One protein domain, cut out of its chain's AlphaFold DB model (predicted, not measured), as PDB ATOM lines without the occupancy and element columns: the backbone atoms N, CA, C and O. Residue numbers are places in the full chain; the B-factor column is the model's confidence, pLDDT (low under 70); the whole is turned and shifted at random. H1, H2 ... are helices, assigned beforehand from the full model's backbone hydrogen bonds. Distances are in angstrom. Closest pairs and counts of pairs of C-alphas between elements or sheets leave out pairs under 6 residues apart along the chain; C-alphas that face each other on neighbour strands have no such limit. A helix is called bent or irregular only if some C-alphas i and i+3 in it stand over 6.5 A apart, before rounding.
ATOM      1  N   VAL A   3     314.057 361.725 287.227       85.38
ATOM      2  CA  VAL A   3     315.410 362.060 287.700       85.38
ATOM      3  C   VAL A   3     315.580 363.549 288.026       85.38
ATOM      4  O   VAL A   3     316.140 363.878 289.066       85.38
ATOM      5  N   GLY A   4     315.071 364.456 287.181       87.94
ATOM      6  CA  GLY A   4     315.139 365.900 287.454       87.94
ATOM      7  C   GLY A   4     314.384 366.286 288.728       87.94
ATOM      8  O   GLY A   4     314.916 367.009 289.563       87.94
ATOM      9  N   HIS A   5     313.192 365.718 288.917       91.31
ATOM     10  CA  HIS A   5     312.376 365.943 290.108       91.31
ATOM     11  C   HIS A   5     313.027 365.389 291.387       91.31
ATOM     12  O   HIS A   5     312.999 366.034 292.433       91.31
ATOM     13  N   GLU A   6     313.669 364.220 291.320       92.81
ATOM     14  CA  GLU A   6     314.406 363.677 292.468       92.81
ATOM     15  C   GLU A   6     315.591 364.565 292.873       92.81
ATOM     16  O   GLU A   6     315.834 364.762 294.067       92.81
ATOM     17  N   TYR A   7     316.302 365.156 291.906       92.81
ATOM     18  CA  TYR A   7     317.339 366.147 292.202       92.81
ATOM     19  C   TYR A   7     316.774 367.424 292.830       92.81
ATOM     20  O   TYR A   7     317.367 367.929 293.786       92.81
ATOM     21  N   GLU A   8     315.617 367.911 292.369       92.25
ATOM     22  CA  GLU A   8     314.923 369.041 293.004       92.25
ATOM     23  C   GLU A   8     314.581 368.727 294.467       92.25
ATOM     24  O   GLU A   8     314.914 369.499 295.368       92.25
ATOM     25  N   ARG A   9     314.009 367.543 294.727       92.69
ATOM     26  CA  ARG A   9     313.667 367.072 296.079       92.69
ATOM     27  C   ARG A   9     314.889 367.001 297.000       92.69
ATOM     28  O   ARG A   9     314.775 367.254 298.197       92.69
ATOM     29  N   CYS A  10     316.057 366.680 296.445       90.44
ATOM     30  CA  CYS A  10     317.320 366.613 297.178       90.44
ATOM     31  C   CYS A  10     318.059 367.956 297.270       90.44
ATOM     32  O   CYS A  10     319.182 367.966 297.769       90.44
ATOM     33  N   LYS A  11     317.474 369.063 296.784       90.44
ATOM     34  CA  LYS A  11     318.140 370.374 296.700       90.44
ATOM     35  C   LYS A  11     319.484 370.292 295.963       90.44
ATOM     36  O   LYS A  11     320.504 370.755 296.456       90.44
ATOM     37  N   LYS A  12     319.489 369.595 294.823       92.38
ATOM     38  CA  LYS A  12     320.620 369.504 293.889       92.38
ATOM     39  C   LYS A  12     320.216 370.161 292.569       92.38
ATOM     40  O   LYS A  12     320.093 369.491 291.544       92.38
ATOM     41  N   MET A  13     319.949 371.459 292.606       94.88
ATOM     42  CA  MET A  13     319.393 372.238 291.499       94.88
ATOM     43  C   MET A  13     320.298 372.243 290.260       94.88
ATOM     44  O   MET A  13     319.804 372.097 289.143       94.88
ATOM     45  N   ALA A  14     321.622 372.300 290.424       94.44
ATOM     46  CA  ALA A  14     322.553 372.185 289.296       94.44
ATOM     47  C   ALA A  14     322.427 370.830 288.561       94.44
ATOM     48  O   ALA A  14     322.417 370.777 287.329       94.44
ATOM     49  N   ALA A  15     322.258 369.731 289.303       94.75
ATOM     50  CA  ALA A  15     322.057 368.399 288.728       94.75
ATOM     51  C   ALA A  15     320.655 368.244 288.119       94.75
ATOM     52  O   ALA A  15     320.500 367.634 287.058       94.75
ATOM     53  N   ALA A  16     319.639 368.849 288.744       96.00
ATOM     54  CA  ALA A  16     318.296 368.926 288.184       96.00
ATOM     55  C   ALA A  16     318.303 369.639 286.823       96.00
ATOM     56  O   ALA A  16     317.708 369.134 285.871       96.00
ATOM     57  N   ALA A  17     319.035 370.753 286.696       96.38
ATOM     58  CA  ALA A  17     319.188 371.479 285.438       96.38
ATOM     59  C   ALA A  17     319.783 370.589 284.333       96.38
ATOM     60  O   ALA A  17     319.205 370.473 283.254       96.38
ATOM     61  N   LEU A  18     320.877 369.873 284.622       96.62
ATOM     62  CA  LEU A  18     321.477 368.922 283.674       96.62
ATOM     63  C   LEU A  18     320.497 367.812 283.261       96.62
ATOM     64  O   LEU A  18     320.393 367.478 282.076       96.62
ATOM     65  N   ALA A  19     319.744 367.257 284.214       97.31
ATOM     66  CA  ALA A  19     318.752 366.221 283.937       97.31
ATOM     67  C   ALA A  19     317.620 366.741 283.036       97.31
ATOM     68  O   ALA A  19     317.252 366.081 282.062       97.31
ATOM     69  N   TYR A  20     317.090 367.934 283.315       97.62
ATOM     70  CA  TYR A  20     316.060 368.551 282.483       97.62
ATOM     71  C   TYR A  20     316.575 368.912 281.088       97.62
ATOM     72  O   TYR A  20     315.861 368.673 280.115       97.62
ATOM     73  N   LYS A  21     317.828 369.358 280.952       97.25
ATOM     74  CA  LYS A  21     318.453 369.573 279.639       97.25
ATOM     75  C   LYS A  21     318.555 368.283 278.818       97.25
ATOM     76  O   LYS A  21     318.290 368.289 277.617       97.25
ATOM     77  N   CYS A  22     318.874 367.154 279.450       96.69
ATOM     78  CA  CYS A  22     318.870 365.856 278.767       96.69
ATOM     79  C   CYS A  22     317.464 365.474 278.275       96.69
ATOM     80  O   CYS A  22     317.312 364.956 277.170       96.69
ATOM     81  N   VAL A  23     316.430 365.760 279.075       97.19
ATOM     82  CA  VAL A  23     315.026 365.520 278.704       97.19
ATOM     83  C   VAL A  23     314.593 366.417 277.542       97.19
ATOM     84  O   VAL A  23     313.971 365.918 276.607       97.19
ATOM     85  N   GLU A  24     314.957 367.702 277.557       97.12
ATOM     86  CA  GLU A  24     314.743 368.624 276.431       97.12
ATOM     87  C   GLU A  24     315.313 368.035 275.139       97.12
ATOM     88  O   GLU A  24     314.598 367.891 274.151       97.12
ATOM     89  N   VAL A  25     316.591 367.643 275.151       96.88
ATOM     90  CA  VAL A  25     317.263 367.136 273.949       96.88
ATOM     91  C   VAL A  25     316.657 365.819 273.470       96.88
ATOM     92  O   VAL A  25     316.512 365.629 272.261       96.88
ATOM     93  N   ALA A  26     316.256 364.930 274.382       96.44
ATOM     94  CA  ALA A  26     315.567 363.693 274.028       96.44
ATOM     95  C   ALA A  26     314.250 363.971 273.284       96.44
ATOM     96  O   ALA A  26     314.007 363.396 272.219       96.44
ATOM     97  N   TYR A  27     313.437 364.901 273.792       97.62
ATOM     98  CA  TYR A  27     312.188 365.290 273.139       97.62
ATOM     99  C   TYR A  27     312.413 366.043 271.825       97.62
ATOM    100  O   TYR A  27     311.752 365.736 270.836       97.62
ATOM    101  N   LEU A  28     313.389 366.955 271.748       97.00
ATOM    102  CA  LEU A  28     313.733 367.636 270.494       97.00
ATOM    103  C   LEU A  28     314.217 366.654 269.425       97.00
ATOM    104  O   LEU A  28     313.865 366.800 268.256       97.00
ATOM    105  N   LYS A  29     314.983 365.623 269.802       96.50
ATOM    106  CA  LYS A  29     315.383 364.548 268.882       96.50
ATOM    107  C   LYS A  29     314.180 363.750 268.391       96.50
ATOM    108  O   LYS A  29     314.077 363.511 267.190       96.50
ATOM    109  N   ALA A  30     313.263 363.379 269.282       96.50
ATOM    110  CA  ALA A  30     312.038 362.678 268.905       96.50
ATOM    111  C   ALA A  30     311.169 363.517 267.946       96.50
ATOM    112  O   ALA A  30     310.771 363.024 266.886       96.50
ATOM    113  N   ALA A  31     310.976 364.802 268.255       97.25
ATOM    114  CA  ALA A  31     310.267 365.748 267.400       97.25
ATOM    115  C   ALA A  31     310.951 365.903 266.034       97.25
ATOM    116  O   ALA A  31     310.287 365.852 265.000       97.25
ATOM    117  N   TYR A  32     312.281 366.029 266.013       96.38
ATOM    118  CA  TYR A  32     313.059 366.167 264.782       96.38
ATOM    119  C   TYR A  32     312.853 364.984 263.828       96.38
ATOM    120  O   TYR A  32     312.626 365.194 262.639       96.38
ATOM    121  N   TYR A  33     312.847 363.745 264.335       95.88
ATOM    122  CA  TYR A  33     312.573 362.565 263.503       95.88
ATOM    123  C   TYR A  33     311.133 362.520 262.974       95.88
ATOM    124  O   TYR A  33     310.892 362.015 261.878       95.88
ATOM    125  N   LYS A  34     310.171 363.067 263.724       97.25
ATOM    126  CA  LYS A  34     308.756 363.130 263.324       97.25
ATOM    127  C   LYS A  34     308.453 364.297 262.377       97.25
ATOM    128  O   LYS A  34     307.457 364.240 261.653       97.25
ATOM    129  N   TYR A  35     309.302 365.327 262.345       97.19
ATOM    130  CA  TYR A  35     309.062 366.578 261.621       97.19
ATOM    131  C   TYR A  35     308.708 366.400 260.133       97.19
ATOM    132  O   TYR A  35     307.718 366.996 259.708       97.19
ATOM    133  N   PRO A  36     309.412 365.577 259.325       97.56
ATOM    134  CA  PRO A  36     309.085 365.455 257.901       97.56
ATOM    135  C   PRO A  36     307.668 364.924 257.652       97.56
ATOM    136  O   PRO A  36     307.004 365.351 256.710       97.56
ATOM    137  N   ILE A  37     307.202 364.004 258.501       96.62
ATOM    138  CA  ILE A  37     305.860 363.421 258.401       96.62
ATOM    139  C   ILE A  37     304.826 364.414 258.933       96.62
ATOM    140  O   ILE A  37     303.861 364.711 258.238       96.62
ATOM    141  N   ALA A  38     305.070 365.000 260.109       96.81
ATOM    142  CA  ALA A  38     304.181 365.993 260.707       96.81
ATOM    143  C   ALA A  38     303.988 367.230 259.810       96.81
ATOM    144  O   ALA A  38     302.886 367.765 259.720       96.81
ATOM    145  N   SER A  39     305.035 367.660 259.100       96.94
ATOM    146  CA  SER A  39     304.972 368.770 258.145       96.94
ATOM    147  C   SER A  39     304.047 368.457 256.961       96.94
ATOM    148  O   SER A  39     303.189 369.269 256.616       96.94
ATOM    149  N   LYS A  40     304.145 367.247 256.392       96.88
ATOM    150  CA  LYS A  40     303.235 366.780 255.332       96.88
ATOM    151  C   LYS A  40     301.801 366.640 255.842       96.88
ATOM    152  O   LYS A  40     300.874 367.117 255.195       96.88
ATOM    153  N   ASP A  41     301.624 366.036 257.015       95.50
ATOM    154  CA  ASP A  41     300.312 365.869 257.646       95.50
ATOM    155  C   ASP A  41     299.640 367.226 257.891       95.50
ATOM    156  O   ASP A  41     298.461 367.392 257.589       95.50
ATOM    157  N   ARG A  42     300.398 368.234 258.345       94.88
ATOM    158  CA  ARG A  42     299.911 369.611 258.491       94.88
ATOM    159  C   ARG A  42     299.404 370.184 257.166       94.88
ATOM    160  O   ARG A  42     298.342 370.794 257.161       94.88
ATOM    161  N   GLN A  43     300.135 370.002 256.065       94.75
ATOM    162  CA  GLN A  43     299.716 370.498 254.747       94.75
ATOM    163  C   GLN A  43     298.415 369.831 254.278       94.75
ATOM    164  O   GLN A  43     297.499 370.522 253.839       94.75
ATOM    165  N   VAL A  44     298.307 368.506 254.433       91.75
ATOM    166  CA  VAL A  44     297.091 367.746 254.095       91.75
ATOM    167  C   VAL A  44     295.899 368.239 254.914       91.75
ATOM    168  O   VAL A  44     294.850 368.553 254.359       91.75
ATOM    169  N   LEU A  45     296.070 368.361 256.231       91.50
ATOM    170  CA  LEU A  45     295.016 368.823 257.130       91.50
ATOM    171  C   LEU A  45     294.600 370.269 256.836       91.50
ATOM    172  O   LEU A  45     293.412 370.582 256.859       91.50
ATOM    173  N   GLN A  46     295.554 371.146 256.513       90.06
ATOM    174  CA  GLN A  46     295.270 372.533 256.154       90.06
ATOM    175  C   GLN A  46     294.445 372.631 254.863       90.06
ATOM    176  O   GLN A  46     293.508 373.427 254.812       90.06
ATOM    177  N   ALA A  47     294.739 371.799 253.859       87.56
ATOM    178  CA  ALA A  47     293.947 371.736 252.633       87.56
ATOM    179  C   ALA A  47     292.498 371.305 252.920       87.56
ATOM    180  O   ALA A  47     291.571 371.940 252.431       87.56
ATOM    181  N   VAL A  48     292.295 370.296 253.776       84.88
ATOM    182  CA  VAL A  48     290.952 369.829 254.171       84.88
ATOM    183  C   VAL A  48     290.135 370.946 254.832       84.88
ATOM    184  O   VAL A  48     288.969 371.150 254.484       84.88
ATOM    185  N   VAL A  49     290.749 371.703 255.745       81.06
ATOM    186  CA  VAL A  49     290.090 372.834 256.418       81.06
ATOM    187  C   VAL A  49     289.727 373.937 255.420       81.06
ATOM    188  O   VAL A  49     288.618 374.454 255.475       81.06
ATOM    189  N   GLN A  50     290.612 374.263 254.472       72.81
ATOM    190  CA  GLN A  50     290.368 375.309 253.468       72.81
ATOM    191  C   GLN A  50     289.329 374.920 252.406       72.81
ATOM    192  O   GLN A  50     288.671 375.792 251.850       72.81
ATOM    193  N   THR A  51     289.152 373.626 252.129       62.00
ATOM    194  CA  THR A  51     288.126 373.129 251.195       62.00
ATOM    195  C   THR A  51     286.726 373.020 251.802       62.00
ATOM    196  O   THR A  51     285.780 372.709 251.086       62.00
ATOM    197  N   THR A  52     286.576 373.263 253.107       54.41
ATOM    198  CA  THR A  52     285.258 373.332 253.746       54.41
ATOM    199  C   THR A  52     284.781 374.786 253.663       54.41
ATOM    200  O   THR A  52     285.382 375.633 254.326       54.41
ATOM    201  N   PRO A  53     283.773 375.131 252.837       47.12
ATOM    202  CA  PRO A  53     283.298 376.506 252.769       47.12
ATOM    203  C   PRO A  53     282.789 376.916 254.152       47.12
ATOM    204  O   PRO A  53     282.027 376.180 254.780       47.12
ATOM    205  N   GLY A  82     277.094 364.527 259.277       49.97
ATOM    206  CA  GLY A  82     277.718 363.248 258.913       49.97
ATOM    207  C   GLY A  82     279.044 363.399 258.158       49.97
ATOM    208  O   GLY A  82     279.980 362.629 258.386       49.97
ATOM    209  N   ASN A  83     279.165 364.429 257.317       60.09
ATOM    210  CA  ASN A  83     280.368 364.666 256.517       60.09
ATOM    211  C   ASN A  83     281.579 365.060 257.378       60.09
ATOM    212  O   ASN A  83     282.688 364.589 257.124       60.09
ATOM    213  N   HIS A  84     281.374 365.855 258.436       63.44
ATOM    214  CA  HIS A  84     282.446 366.249 259.357       63.44
ATOM    215  C   HIS A  84     283.017 365.069 260.152       63.44
ATOM    216  O   HIS A  84     284.233 364.960 260.307       63.44
ATOM    217  N   LEU A  85     282.160 364.153 260.612       66.88
ATOM    218  CA  LEU A  85     282.572 362.942 261.329       66.88
ATOM    219  C   LEU A  85     283.387 362.002 260.427       66.88
ATOM    220  O   LEU A  85     284.430 361.494 260.838       66.88
ATOM    221  N   LEU A  86     282.969 361.834 259.173       70.00
ATOM    222  CA  LEU A  86     283.662 360.999 258.187       70.00
ATOM    223  C   LEU A  86     285.023 361.601 257.788       70.00
ATOM    224  O   LEU A  86     286.027 360.889 257.709       70.00
ATOM    225  N   LEU A  87     285.089 362.928 257.619       71.56
ATOM    226  CA  LEU A  87     286.336 363.669 257.403       71.56
ATOM    227  C   LEU A  87     287.291 363.555 258.600       71.56
ATOM    228  O   LEU A  87     288.490 363.355 258.396       71.56
ATOM    229  N   ALA A  88     286.787 363.633 259.832       71.19
ATOM    230  CA  ALA A  88     287.597 363.474 261.038       71.19
ATOM    231  C   ALA A  88     288.176 362.053 261.160       71.19
ATOM    232  O   ALA A  88     289.371 361.901 261.406       71.19
ATOM    233  N   VAL A  89     287.369 361.013 260.909       77.12
ATOM    234  CA  VAL A  89     287.819 359.608 260.921       77.12
ATOM    235  C   VAL A  89     288.866 359.352 259.834       77.12
ATOM    236  O   VAL A  89     289.895 358.733 260.103       77.12
ATOM    237  N   ARG A  90     288.663 359.878 258.620       83.19
ATOM    238  CA  ARG A  90     289.606 359.707 257.502       83.19
ATOM    239  C   ARG A  90     290.960 360.371 257.763       83.19
ATOM    240  O   ARG A  90     291.986 359.866 257.314       83.19
ATOM    241  N   ASN A  91     290.967 361.482 258.497       89.19
ATOM    242  CA  ASN A  91     292.175 362.251 258.802       89.19
ATOM    243  C   ASN A  91     292.781 361.947 260.183       89.19
ATOM    244  O   ASN A  91     293.833 362.489 260.531       89.19
ATOM    245  N   GLN A  92     292.168 361.043 260.949       92.12
ATOM    246  CA  GLN A  92     292.614 360.606 262.269       92.12
ATOM    247  C   GLN A  92     294.114 360.236 262.338       92.12
ATOM    248  O   GLN A  92     294.788 360.712 263.260       92.12
ATOM    249  N   PRO A  93     294.702 359.477 261.387       93.31
ATOM    250  CA  PRO A  93     296.123 359.137 261.463       93.31
ATOM    251  C   PRO A  93     297.042 360.351 261.252       93.31
ATOM    252  O   PRO A  93     298.094 360.432 261.889       93.31
ATOM    253  N   HIS A  94     296.646 361.310 260.405       94.75
ATOM    254  CA  HIS A  94     297.385 362.562 260.199       94.75
ATOM    255  C   HIS A  94     297.353 363.423 261.467       94.75
ATOM    256  O   HIS A  94     298.392 363.897 261.926       94.75
ATOM    257  N   LEU A  95     296.173 363.556 262.087       94.25
ATOM    258  CA  LEU A  95     296.009 364.265 263.358       94.25
ATOM    259  C   LEU A  95     296.836 363.623 264.472       94.25
ATOM    260  O   LEU A  95     297.531 364.322 265.200       94.25
ATOM    261  N   THR A  96     296.819 362.294 264.574       95.50
ATOM    262  CA  THR A  96     297.554 361.563 265.618       95.50
ATOM    263  C   THR A  96     299.055 361.803 265.522       95.50
ATOM    264  O   THR A  96     299.702 362.094 266.528       95.50
ATOM    265  N   ARG A  97     299.631 361.723 264.318       96.94
ATOM    266  CA  ARG A  97     301.068 361.961 264.120       96.94
ATOM    267  C   ARG A  97     301.450 363.420 264.334       96.94
ATOM    268  O   ARG A  97     302.486 363.683 264.945       96.94
ATOM    269  N   LEU A  98     300.610 364.358 263.895       96.94
ATOM    270  CA  LEU A  98     300.821 365.781 264.146       96.94
ATOM    271  C   LEU A  98     300.775 366.099 265.649       96.94
ATOM    272  O   LEU A  98     301.644 366.807 266.151       96.94
ATOM    273  N   LEU A  99     299.813 365.533 266.384       96.75
ATOM    274  CA  LEU A  99     299.723 365.673 267.839       96.75
ATOM    275  C   LEU A  99     300.927 365.047 268.545       96.75
ATOM    276  O   LEU A  99     301.479 365.660 269.451       96.75
ATOM    277  N   ALA A 100     301.383 363.871 268.109       97.62
ATOM    278  CA  ALA A 100     302.572 363.235 268.669       97.62
ATOM    279  C   ALA A 100     303.833 364.100 268.493       97.62
ATOM    280  O   ALA A 100     304.632 364.207 269.420       97.62
ATOM    281  N   TYR A 101     304.001 364.738 267.332       98.12
ATOM    282  CA  TYR A 101     305.077 365.705 267.099       98.12
ATOM    283  C   TYR A 101     304.960 366.925 268.026       98.12
ATOM    284  O   TYR A 101     305.928 367.294 268.687       98.12
ATOM    285  N   THR A 102     303.773 367.527 268.120       98.06
ATOM    286  CA  THR A 102     303.543 368.712 268.963       98.06
ATOM    287  C   THR A 102     303.739 368.405 270.449       98.06
ATOM    288  O   THR A 102     304.298 369.221 271.175       98.06
ATOM    289  N   ASN A 103     303.346 367.214 270.907       98.06
ATOM    290  CA  ASN A 103     303.545 366.779 272.289       98.06
ATOM    291  C   ASN A 103     305.026 366.654 272.653       98.06
ATOM    292  O   ASN A 103     305.407 367.053 273.755       98.06
ATOM    293  N   ASP A 104     305.867 366.155 271.743       98.19
ATOM    294  CA  ASP A 104     307.315 366.132 271.962       98.19
ATOM    295  C   ASP A 104     307.870 367.558 272.070       98.19
ATOM    296  O   ASP A 104     308.611 367.860 273.001       98.19
ATOM    297  N   VAL A 105     307.475 368.463 271.167       97.88
ATOM    298  CA  VAL A 105     307.917 369.868 271.196       97.88
ATOM    299  C   VAL A 105     307.492 370.561 272.496       97.88
ATOM    300  O   VAL A 105     308.311 371.207 273.146       97.88
ATOM    301  N   ASN A 106     306.242 370.382 272.925       98.25
ATOM    302  CA  ASN A 106     305.748 370.929 274.189       98.25
ATOM    303  C   ASN A 106     306.522 370.362 275.384       98.25
ATOM    304  O   ASN A 106     306.928 371.106 276.274       98.25
ATOM    305  N   SER A 107     306.782 369.054 275.384       97.88
ATOM    306  CA  SER A 107     307.550 368.402 276.448       97.88
ATOM    307  C   SER A 107     309.002 368.883 276.493       97.88
ATOM    308  O   SER A 107     309.565 369.019 277.581       97.88
ATOM    309  N   ALA A 108     309.600 369.184 275.335       97.19
ATOM    310  CA  ALA A 108     310.912 369.813 275.257       97.19
ATOM    311  C   ALA A 108     310.901 371.213 275.883       97.19
ATOM    312  O   ALA A 108     311.747 371.491 276.727       97.19
ATOM    313  N   PHE A 109     309.923 372.062 275.545       97.94
ATOM    314  CA  PHE A 109     309.813 373.405 276.123       97.94
ATOM    315  C   PHE A 109     309.588 373.391 277.635       97.94
ATOM    316  O   PHE A 109     310.198 374.181 278.357       97.94
ATOM    317  N   GLU A 110     308.767 372.469 278.133       97.81
ATOM    318  CA  GLU A 110     308.576 372.298 279.573       97.81
ATOM    319  C   GLU A 110     309.869 371.847 280.264       97.81
ATOM    320  O   GLU A 110     310.208 372.342 281.341       97.81
ATOM    321  N   ALA A 111     310.642 370.960 279.635       97.44
ATOM    322  CA  ALA A 111     311.956 370.574 280.137       97.44
ATOM    323  C   ALA A 111     312.951 371.748 280.116       97.44
ATOM    324  O   ALA A 111     313.642 371.962 281.112       97.44
ATOM    325  N   THR A 112     312.971 372.567 279.061       97.31
ATOM    326  CA  THR A 112     313.782 373.795 279.002       97.31
ATOM    327  C   THR A 112     313.422 374.751 280.132       97.31
ATOM    328  O   THR A 112     314.309 375.211 280.851       97.31
ATOM    329  N   ARG A 113     312.126 375.018 280.345       97.81
ATOM    330  CA  ARG A 113     311.646 375.881 281.434       97.81
ATOM    331  C   ARG A 113     312.160 375.383 282.783       97.81
ATOM    332  O   ARG A 113     312.733 376.162 283.541       97.81
ATOM    333  N   LYS A 114     312.002 374.087 283.062       97.50
ATOM    334  CA  LYS A 114     312.470 373.480 284.315       97.50
ATOM    335  C   LYS A 114     313.987 373.547 284.462       97.50
ATOM    336  O   LYS A 114     314.473 373.898 285.532       97.50
ATOM    337  N   SER A 115     314.736 373.306 283.386       97.00
ATOM    338  CA  SER A 115     316.195 373.452 283.380       97.00
ATOM    339  C   SER A 115     316.630 374.873 283.753       97.00
ATOM    340  O   SER A 115     317.557 375.040 284.544       97.00
ATOM    341  N   GLN A 116     315.953 375.890 283.213       96.44
ATOM    342  CA  GLN A 116     316.255 377.298 283.485       96.44
ATOM    343  C   GLN A 116     315.892 377.712 284.917       96.44
ATOM    344  O   GLN A 116     316.660 378.403 285.584       96.44
ATOM    345  N   MET A 117     314.752 377.245 285.429       95.94
ATOM    346  CA  MET A 117     314.373 377.476 286.826       95.94
ATOM    347  C   MET A 117     315.372 376.833 287.795       95.94
ATOM    348  O   MET A 117     315.781 377.464 288.769       95.94
ATOM    349  N   ALA A 118     315.805 375.606 287.502       95.19
ATOM    350  CA  ALA A 118     316.770 374.888 288.319       95.19
ATOM    351  C   ALA A 118     318.136 375.598 288.345       95.19
ATOM    352  O   ALA A 118     318.669 375.846 289.423       95.19
ATOM    353  N   ILE A 119     318.686 376.021 287.199       94.12
ATOM    354  CA  ILE A 119     319.982 376.727 287.197       94.12
ATOM    355  C   ILE A 119     319.906 378.099 287.881       94.12
ATOM    356  O   ILE A 119     320.839 378.479 288.588       94.12
ATOM    357  N   ALA A 120     318.788 378.820 287.742       93.81
ATOM    358  CA  ALA A 120     318.572 380.078 288.455       93.81
ATOM    359  C   ALA A 120     318.539 379.863 289.979       93.81
ATOM    360  O   ALA A 120     319.151 380.624 290.727       93.81
ATOM    361  N   SER A 121     317.885 378.791 290.439       92.94
ATOM    362  CA  SER A 121     317.874 378.416 291.856       92.94
ATOM    363  C   SER A 121     319.265 378.009 292.358       92.94
ATOM    364  O   SER A 121     319.674 378.437 293.436       92.94
ATOM    365  N   ALA A 122     320.029 377.253 291.563       91.56
ATOM    366  CA  ALA A 122     321.396 376.857 291.904       91.56
ATOM    367  C   ALA A 122     322.328 378.070 292.082       91.56
ATOM    368  O   ALA A 122     323.129 378.106 293.018       91.56
ATOM    369  N   ALA A 123     322.192 379.080 291.214       88.12
ATOM    370  CA  ALA A 123     322.963 380.320 291.289       88.12
ATOM    371  C   ALA A 123     322.618 381.159 292.531       88.12
ATOM    372  O   ALA A 123     323.521 381.699 293.164       88.12
ATOM    373  N   GLY A 124     321.337 381.236 292.910       83.69
ATOM    374  CA  GLY A 124     320.899 381.965 294.108       83.69
ATOM    375  C   GLY A 124     321.290 381.292 295.428       83.69
ATOM    376  O   GLY A 124     321.490 381.973 296.428       83.69
ATOM    377  N   ASN A 125     321.435 379.964 295.430       78.31
ATOM    378  CA  ASN A 125     321.764 379.180 296.624       78.31
ATOM    379  C   ASN A 125     323.271 378.925 296.807       78.31
ATOM    380  O   ASN A 125     323.638 378.188 297.720       78.31
ATOM    381  N   HIS A 126     324.134 379.478 295.940       69.56
ATOM    382  CA  HIS A 126     325.576 379.183 295.900       69.56
ATOM    383  C   HIS A 126     325.872 377.676 295.976       69.56
ATOM    384  O   HIS A 126     326.797 377.243 296.659       69.56
ATOM    385  N   GLU A 127     325.057 376.869 295.283       66.88
ATOM    386  CA  GLU A 127     325.051 375.409 295.434       66.88
ATOM    387  C   GLU A 127     326.417 374.784 295.114       66.88
ATOM    388  O   GLU A 127     326.702 373.691 295.603       66.88
ATOM    389  N   LYS A 128     327.247 375.496 294.325       62.75
ATOM    390  CA  LYS A 128     328.659 375.221 294.026       62.75
ATOM    391  C   LYS A 128     329.453 376.472 293.659       62.75
ATOM    392  O   LYS A 128     328.879 377.484 293.260       62.75
ATOM    393  N   GLY A 129     330.783 376.374 293.764       65.81
ATOM    394  CA  GLY A 129     331.723 377.403 293.314       65.81
ATOM    395  C   GLY A 129     331.529 377.789 291.841       65.81
ATOM    396  O   GLY A 129     330.937 377.040 291.059       65.81
ATOM    397  N   VAL A 130     332.036 378.970 291.469       69.62
ATOM    398  CA  VAL A 130     331.839 379.626 290.156       69.62
ATOM    399  C   VAL A 130     332.102 378.681 288.968       69.62
ATOM    400  O   VAL A 130     331.362 378.714 287.983       69.62
ATOM    401  N   ASP A 131     333.080 377.783 289.096       74.00
ATOM    402  CA  ASP A 131     333.495 376.841 288.048       74.00
ATOM    403  C   ASP A 131     332.497 375.695 287.806       74.00
ATOM    404  O   ASP A 131     332.309 375.242 286.676       74.00
ATOM    405  N   GLY A 132     331.791 375.241 288.847       82.62
ATOM    406  CA  GLY A 132     330.774 374.196 288.707       82.62
ATOM    407  C   GLY A 132     329.556 374.696 287.928       82.62
ATOM    408  O   GLY A 132     329.049 374.015 287.034       82.62
ATOM    409  N   LEU A 133     329.110 375.921 288.221       89.44
ATOM    410  CA  LEU A 133     327.960 376.531 287.547       89.44
ATOM    411  C   LEU A 133     328.277 376.966 286.110       89.44
ATOM    412  O   LEU A 133     327.411 376.851 285.241       89.44
ATOM    413  N   SER A 134     329.503 377.421 285.828       90.81
ATOM    414  CA  SER A 134     329.920 377.771 284.462       90.81
ATOM    415  C   SER A 134     329.941 376.543 283.538       90.81
ATOM    416  O   SER A 134     329.457 376.607 282.403       90.81
ATOM    417  N   SER A 135     330.394 375.395 284.054       92.50
ATOM    418  CA  SER A 135     330.339 374.105 283.359       92.50
ATOM    419  C   SER A 135     328.895 373.703 283.028       92.50
ATOM    420  O   SER A 135     328.580 373.406 281.875       92.50
ATOM    421  N   VAL A 136     327.974 373.797 283.997       94.38
ATOM    422  CA  VAL A 136     326.544 373.510 283.768       94.38
ATOM    423  C   VAL A 136     325.943 374.447 282.721       94.38
ATOM    424  O   VAL A 136     325.240 373.990 281.823       94.38
ATOM    425  N   LYS A 137     326.248 375.747 282.776       94.12
ATOM    426  CA  LYS A 137     325.755 376.708 281.782       94.12
ATOM    427  C   LYS A 137     326.197 376.343 280.361       94.12
ATOM    428  O   LYS A 137     325.382 376.378 279.444       94.12
ATOM    429  N   THR A 138     327.434 375.873 280.206       94.38
ATOM    430  CA  THR A 138     327.959 375.385 278.920       94.38
ATOM    431  C   THR A 138     327.137 374.213 278.365       94.38
ATOM    432  O   THR A 138     326.869 374.160 277.166       94.38
ATOM    433  N   VAL A 139     326.683 373.290 279.220       95.62
ATOM    434  CA  VAL A 139     325.773 372.200 278.813       95.62
ATOM    435  C   VAL A 139     324.407 372.739 278.391       95.62
ATOM    436  O   VAL A 139     323.825 372.271 277.412       95.62
ATOM    437  N   LEU A 140     323.872 373.706 279.134       95.06
ATOM    438  CA  LEU A 140     322.549 374.282 278.884       95.06
ATOM    439  C   LEU A 140     322.491 375.057 277.559       95.06
ATOM    440  O   LEU A 140     321.476 374.973 276.860       95.06
ATOM    441  N   ASP A 141     323.586 375.716 277.184       94.06
ATOM    442  CA  ASP A 141     323.744 376.418 275.904       94.06
ATOM    443  C   ASP A 141     323.971 375.452 274.721       94.06
ATOM    444  O   ASP A 141     323.871 375.835 273.551       94.06
ATOM    445  N   PHE A 142     324.241 374.172 274.999       92.44
ATOM    446  CA  PHE A 142     324.463 373.168 273.968       92.44
ATOM    447  C   PHE A 142     323.169 372.845 273.204       92.44
ATOM    448  O   PHE A 142     322.084 372.682 273.775       92.44
ATOM    449  N   ASN A 143     323.274 372.727 271.881       86.19
ATOM    450  CA  ASN A 143     322.134 372.417 271.022       86.19
ATOM    451  C   ASN A 143     321.902 370.899 270.892       86.19
ATOM    452  O   ASN A 143     322.750 370.077 271.220       86.19
ATOM    453  N   PHE A 144     320.756 370.501 270.340       86.75
ATOM    454  CA  PHE A 144     320.405 369.083 270.216       86.75
ATOM    455  C   PHE A 144     321.116 368.342 269.063       86.75
ATOM    456  O   PHE A 144     320.866 367.158 268.873       86.75
ATOM    457  N   ARG A 145     321.979 368.974 268.252       86.62
ATOM    458  CA  ARG A 145     322.539 368.377 267.020       86.62
ATOM    459  C   ARG A 145     323.396 367.144 267.324       86.62
ATOM    460  O   ARG A 145     323.132 366.089 266.739       86.62
ATOM    461  N   SER A 146     324.326 367.251 268.275       91.12
ATOM    462  CA  SER A 146     325.224 366.161 268.688       91.12
ATOM    463  C   SER A 146     324.900 365.649 270.094       91.12
ATOM    464  O   SER A 146     325.261 366.253 271.099       91.12
ATOM    465  N   VAL A 147     324.223 364.501 270.178       93.75
ATOM    466  CA  VAL A 147     323.882 363.891 271.478       93.75
ATOM    467  C   VAL A 147     325.136 363.394 272.199       93.75
ATOM    468  O   VAL A 147     325.224 363.508 273.414       93.75
ATOM    469  N   ASN A 148     326.130 362.891 271.462       93.62
ATOM    470  CA  ASN A 148     327.363 362.370 272.054       93.62
ATOM    471  C   ASN A 148     328.173 363.472 272.745       93.62
ATOM    472  O   ASN A 148     328.625 363.285 273.874       93.62
ATOM    473  N   ASP A 149     328.298 364.635 272.104       94.19
ATOM    474  CA  ASP A 149     329.006 365.776 272.689       94.19
ATOM    475  C   ASP A 149     328.263 366.319 273.910       94.19
ATOM    476  O   ASP A 149     328.889 366.591 274.935       94.19
ATOM    477  N   LEU A 150     326.927 366.384 273.845       95.31
ATOM    478  CA  LEU A 150     326.105 366.739 274.999       95.31
ATOM    479  C   LEU A 150     326.345 365.778 276.167       95.31
ATOM    480  O   LEU A 150     326.592 366.231 277.277       95.31
ATOM    481  N   LEU A 151     326.296 364.464 275.936       94.94
ATOM    482  CA  LEU A 151     326.506 363.466 276.990       94.94
ATOM    483  C   LEU A 151     327.906 363.572 277.605       94.94
ATOM    484  O   LEU A 151     328.058 363.407 278.818       94.94
ATOM    485  N   ARG A 152     328.919 363.885 276.790       95.56
ATOM    486  CA  ARG A 152     330.277 364.145 277.278       95.56
ATOM    487  C   ARG A 152     330.312 365.368 278.191       95.56
ATOM    488  O   ARG A 152     330.865 365.280 279.284       95.56
ATOM    489  N   LEU A 153     329.703 366.477 277.771       95.25
ATOM    490  CA  LEU A 153     329.636 367.698 278.575       95.25
ATOM    491  C   LEU A 153     328.840 367.479 279.867       95.25
ATOM    492  O   LEU A 153     329.313 367.854 280.930       95.25
ATOM    493  N   VAL A 154     327.693 366.795 279.804       96.12
ATOM    494  CA  VAL A 154     326.882 366.447 280.983       96.12
ATOM    495  C   VAL A 154     327.705 365.658 281.998       96.12
ATOM    496  O   VAL A 154     327.639 365.961 283.184       96.12
ATOM    497  N   ARG A 155     328.495 364.671 281.554       95.31
ATOM    498  CA  ARG A 155     329.372 363.898 282.447       95.31
ATOM    499  C   ARG A 155     330.406 364.793 283.129       95.31
ATOM    500  O   ARG A 155     330.502 364.760 284.351       95.31
ATOM    501  N   ILE A 156     331.125 365.603 282.353       94.50
ATOM    502  CA  ILE A 156     332.142 366.524 282.880       94.50
ATOM    503  C   ILE A 156     331.511 367.486 283.892       94.50
ATOM    504  O   ILE A 156     332.022 367.652 284.996       94.50
ATOM    505  N   SER A 157     330.364 368.078 283.556       94.25
ATOM    506  CA  SER A 157     329.656 368.970 284.469       94.25
ATOM    507  C   SER A 157     329.186 368.248 285.722       94.25
ATOM    508  O   SER A 157     329.351 368.804 286.798       94.25
ATOM    509  N   MET A 158     328.666 367.018 285.623       93.19
ATOM    510  CA  MET A 158     328.276 366.197 286.780       93.19
ATOM    511  C   MET A 158     329.443 365.946 287.738       93.19
ATOM    512  O   MET A 158     329.241 365.985 288.950       93.19
ATOM    513  N   GLU A 159     330.650 365.725 287.220       91.81
ATOM    514  CA  GLU A 159     331.870 365.587 288.025       91.81
ATOM    515  C   GLU A 159     332.230 366.920 288.694       91.81
ATOM    516  O   GLU A 159     332.392 366.968 289.913       91.81
ATOM    517  N   SER A 160     332.229 368.027 287.936       90.50
ATOM    518  CA  SER A 160     332.441 369.379 288.485       90.50
ATOM    519  C   SER A 160     331.413 369.745 289.552       90.50
ATOM    520  O   SER A 160     331.726 370.504 290.465       90.50
ATOM    521  N   ILE A 161     330.189 369.210 289.437       90.44
ATOM    522  CA  ILE A 161     329.119 369.413 290.407       90.44
ATOM    523  C   ILE A 161     328.934 368.291 291.426       90.44
ATOM    524  O   ILE A 161     327.912 368.264 292.114       90.44
ATOM    525  N   SER A 162     329.896 367.390 291.574       81.50
ATOM    526  CA  SER A 162     329.906 366.401 292.660       81.50
ATOM    527  C   SER A 162     331.025 366.653 293.674       81.50
ATOM    528  O   SER A 162     330.907 366.182 294.802       81.50
TER     529      SER A 162
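Overview. This is residues 3 to 53 and 82 to 162 of the 163 residues of an uncharacterized protein of Aegilops tauschii subsp. strangulata (UniProt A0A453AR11). Two long bent helices, H2 and H3, make a rod, with H2a and H3b side by side; at one end H4 and H5 pack on H2a, and the short H1 folds back on it. H2a, H3b, H4 and H5 form an up-and-down bundle, each running against the one before it, while H2b and H3a bend away at the other end. The printed part has 132 residues with five named helices, H1 to H5 in chain order, and no named strand: all helix. It is loose, with a radius of gyration of the C-alphas of 19.8 A and spans of 64 by 27 by 21 A.

Arrangement. H2, residues 13 to 50, was assigned as one helix by its hydrogen bonds but is bent, with C-alphas 33 and 36 7.2 A apart, into H2a, residues 13 to 33, and H2b, residues 36 to 50. H1, residues 3 to 9, forms a hairpin with H2a; their closest C-alphas, of Gly 4 and Ala 16, are 4.4 A apart. H3, residues 82 to 124, likewise assigned as one, is bent, with C-alphas 90 and 93 7.6 A apart, into H3a, residues 82 to 90, which touches no helix, and H3b, residues 93 to 124. H3b touches H2a, closest at the C-alphas of Ser 115 and Ala 17, 4.1 A, opposite ways at a shallow tilt of 20 degrees. H4, residues 130 to 140, and H5, residues 147 to 160, form a hairpin, closest at the C-alphas of Gly 132 and Ser 160, 5.1 A. In these helices and arms every O i to N i+4 pair is within hydrogen-bond range.

Along the chain. H1 begins at C-alpha 3, (315.410, 362.060, 287.700). H2a is 30.4 A long, H2b 21.6 A and H3b 46.9 A. H5, 19.8 A long, ends at C-alpha 160, (332.441, 369.379, 288.485).

Size, cuts and confidence. Residues 54 to 81 are not printed; C-alphas 53 and 82 are 15.6 A apart. No link printed whole is long. Residues 51 to 53, 82 to 85 and 126 to 130 are under pLDDT 70.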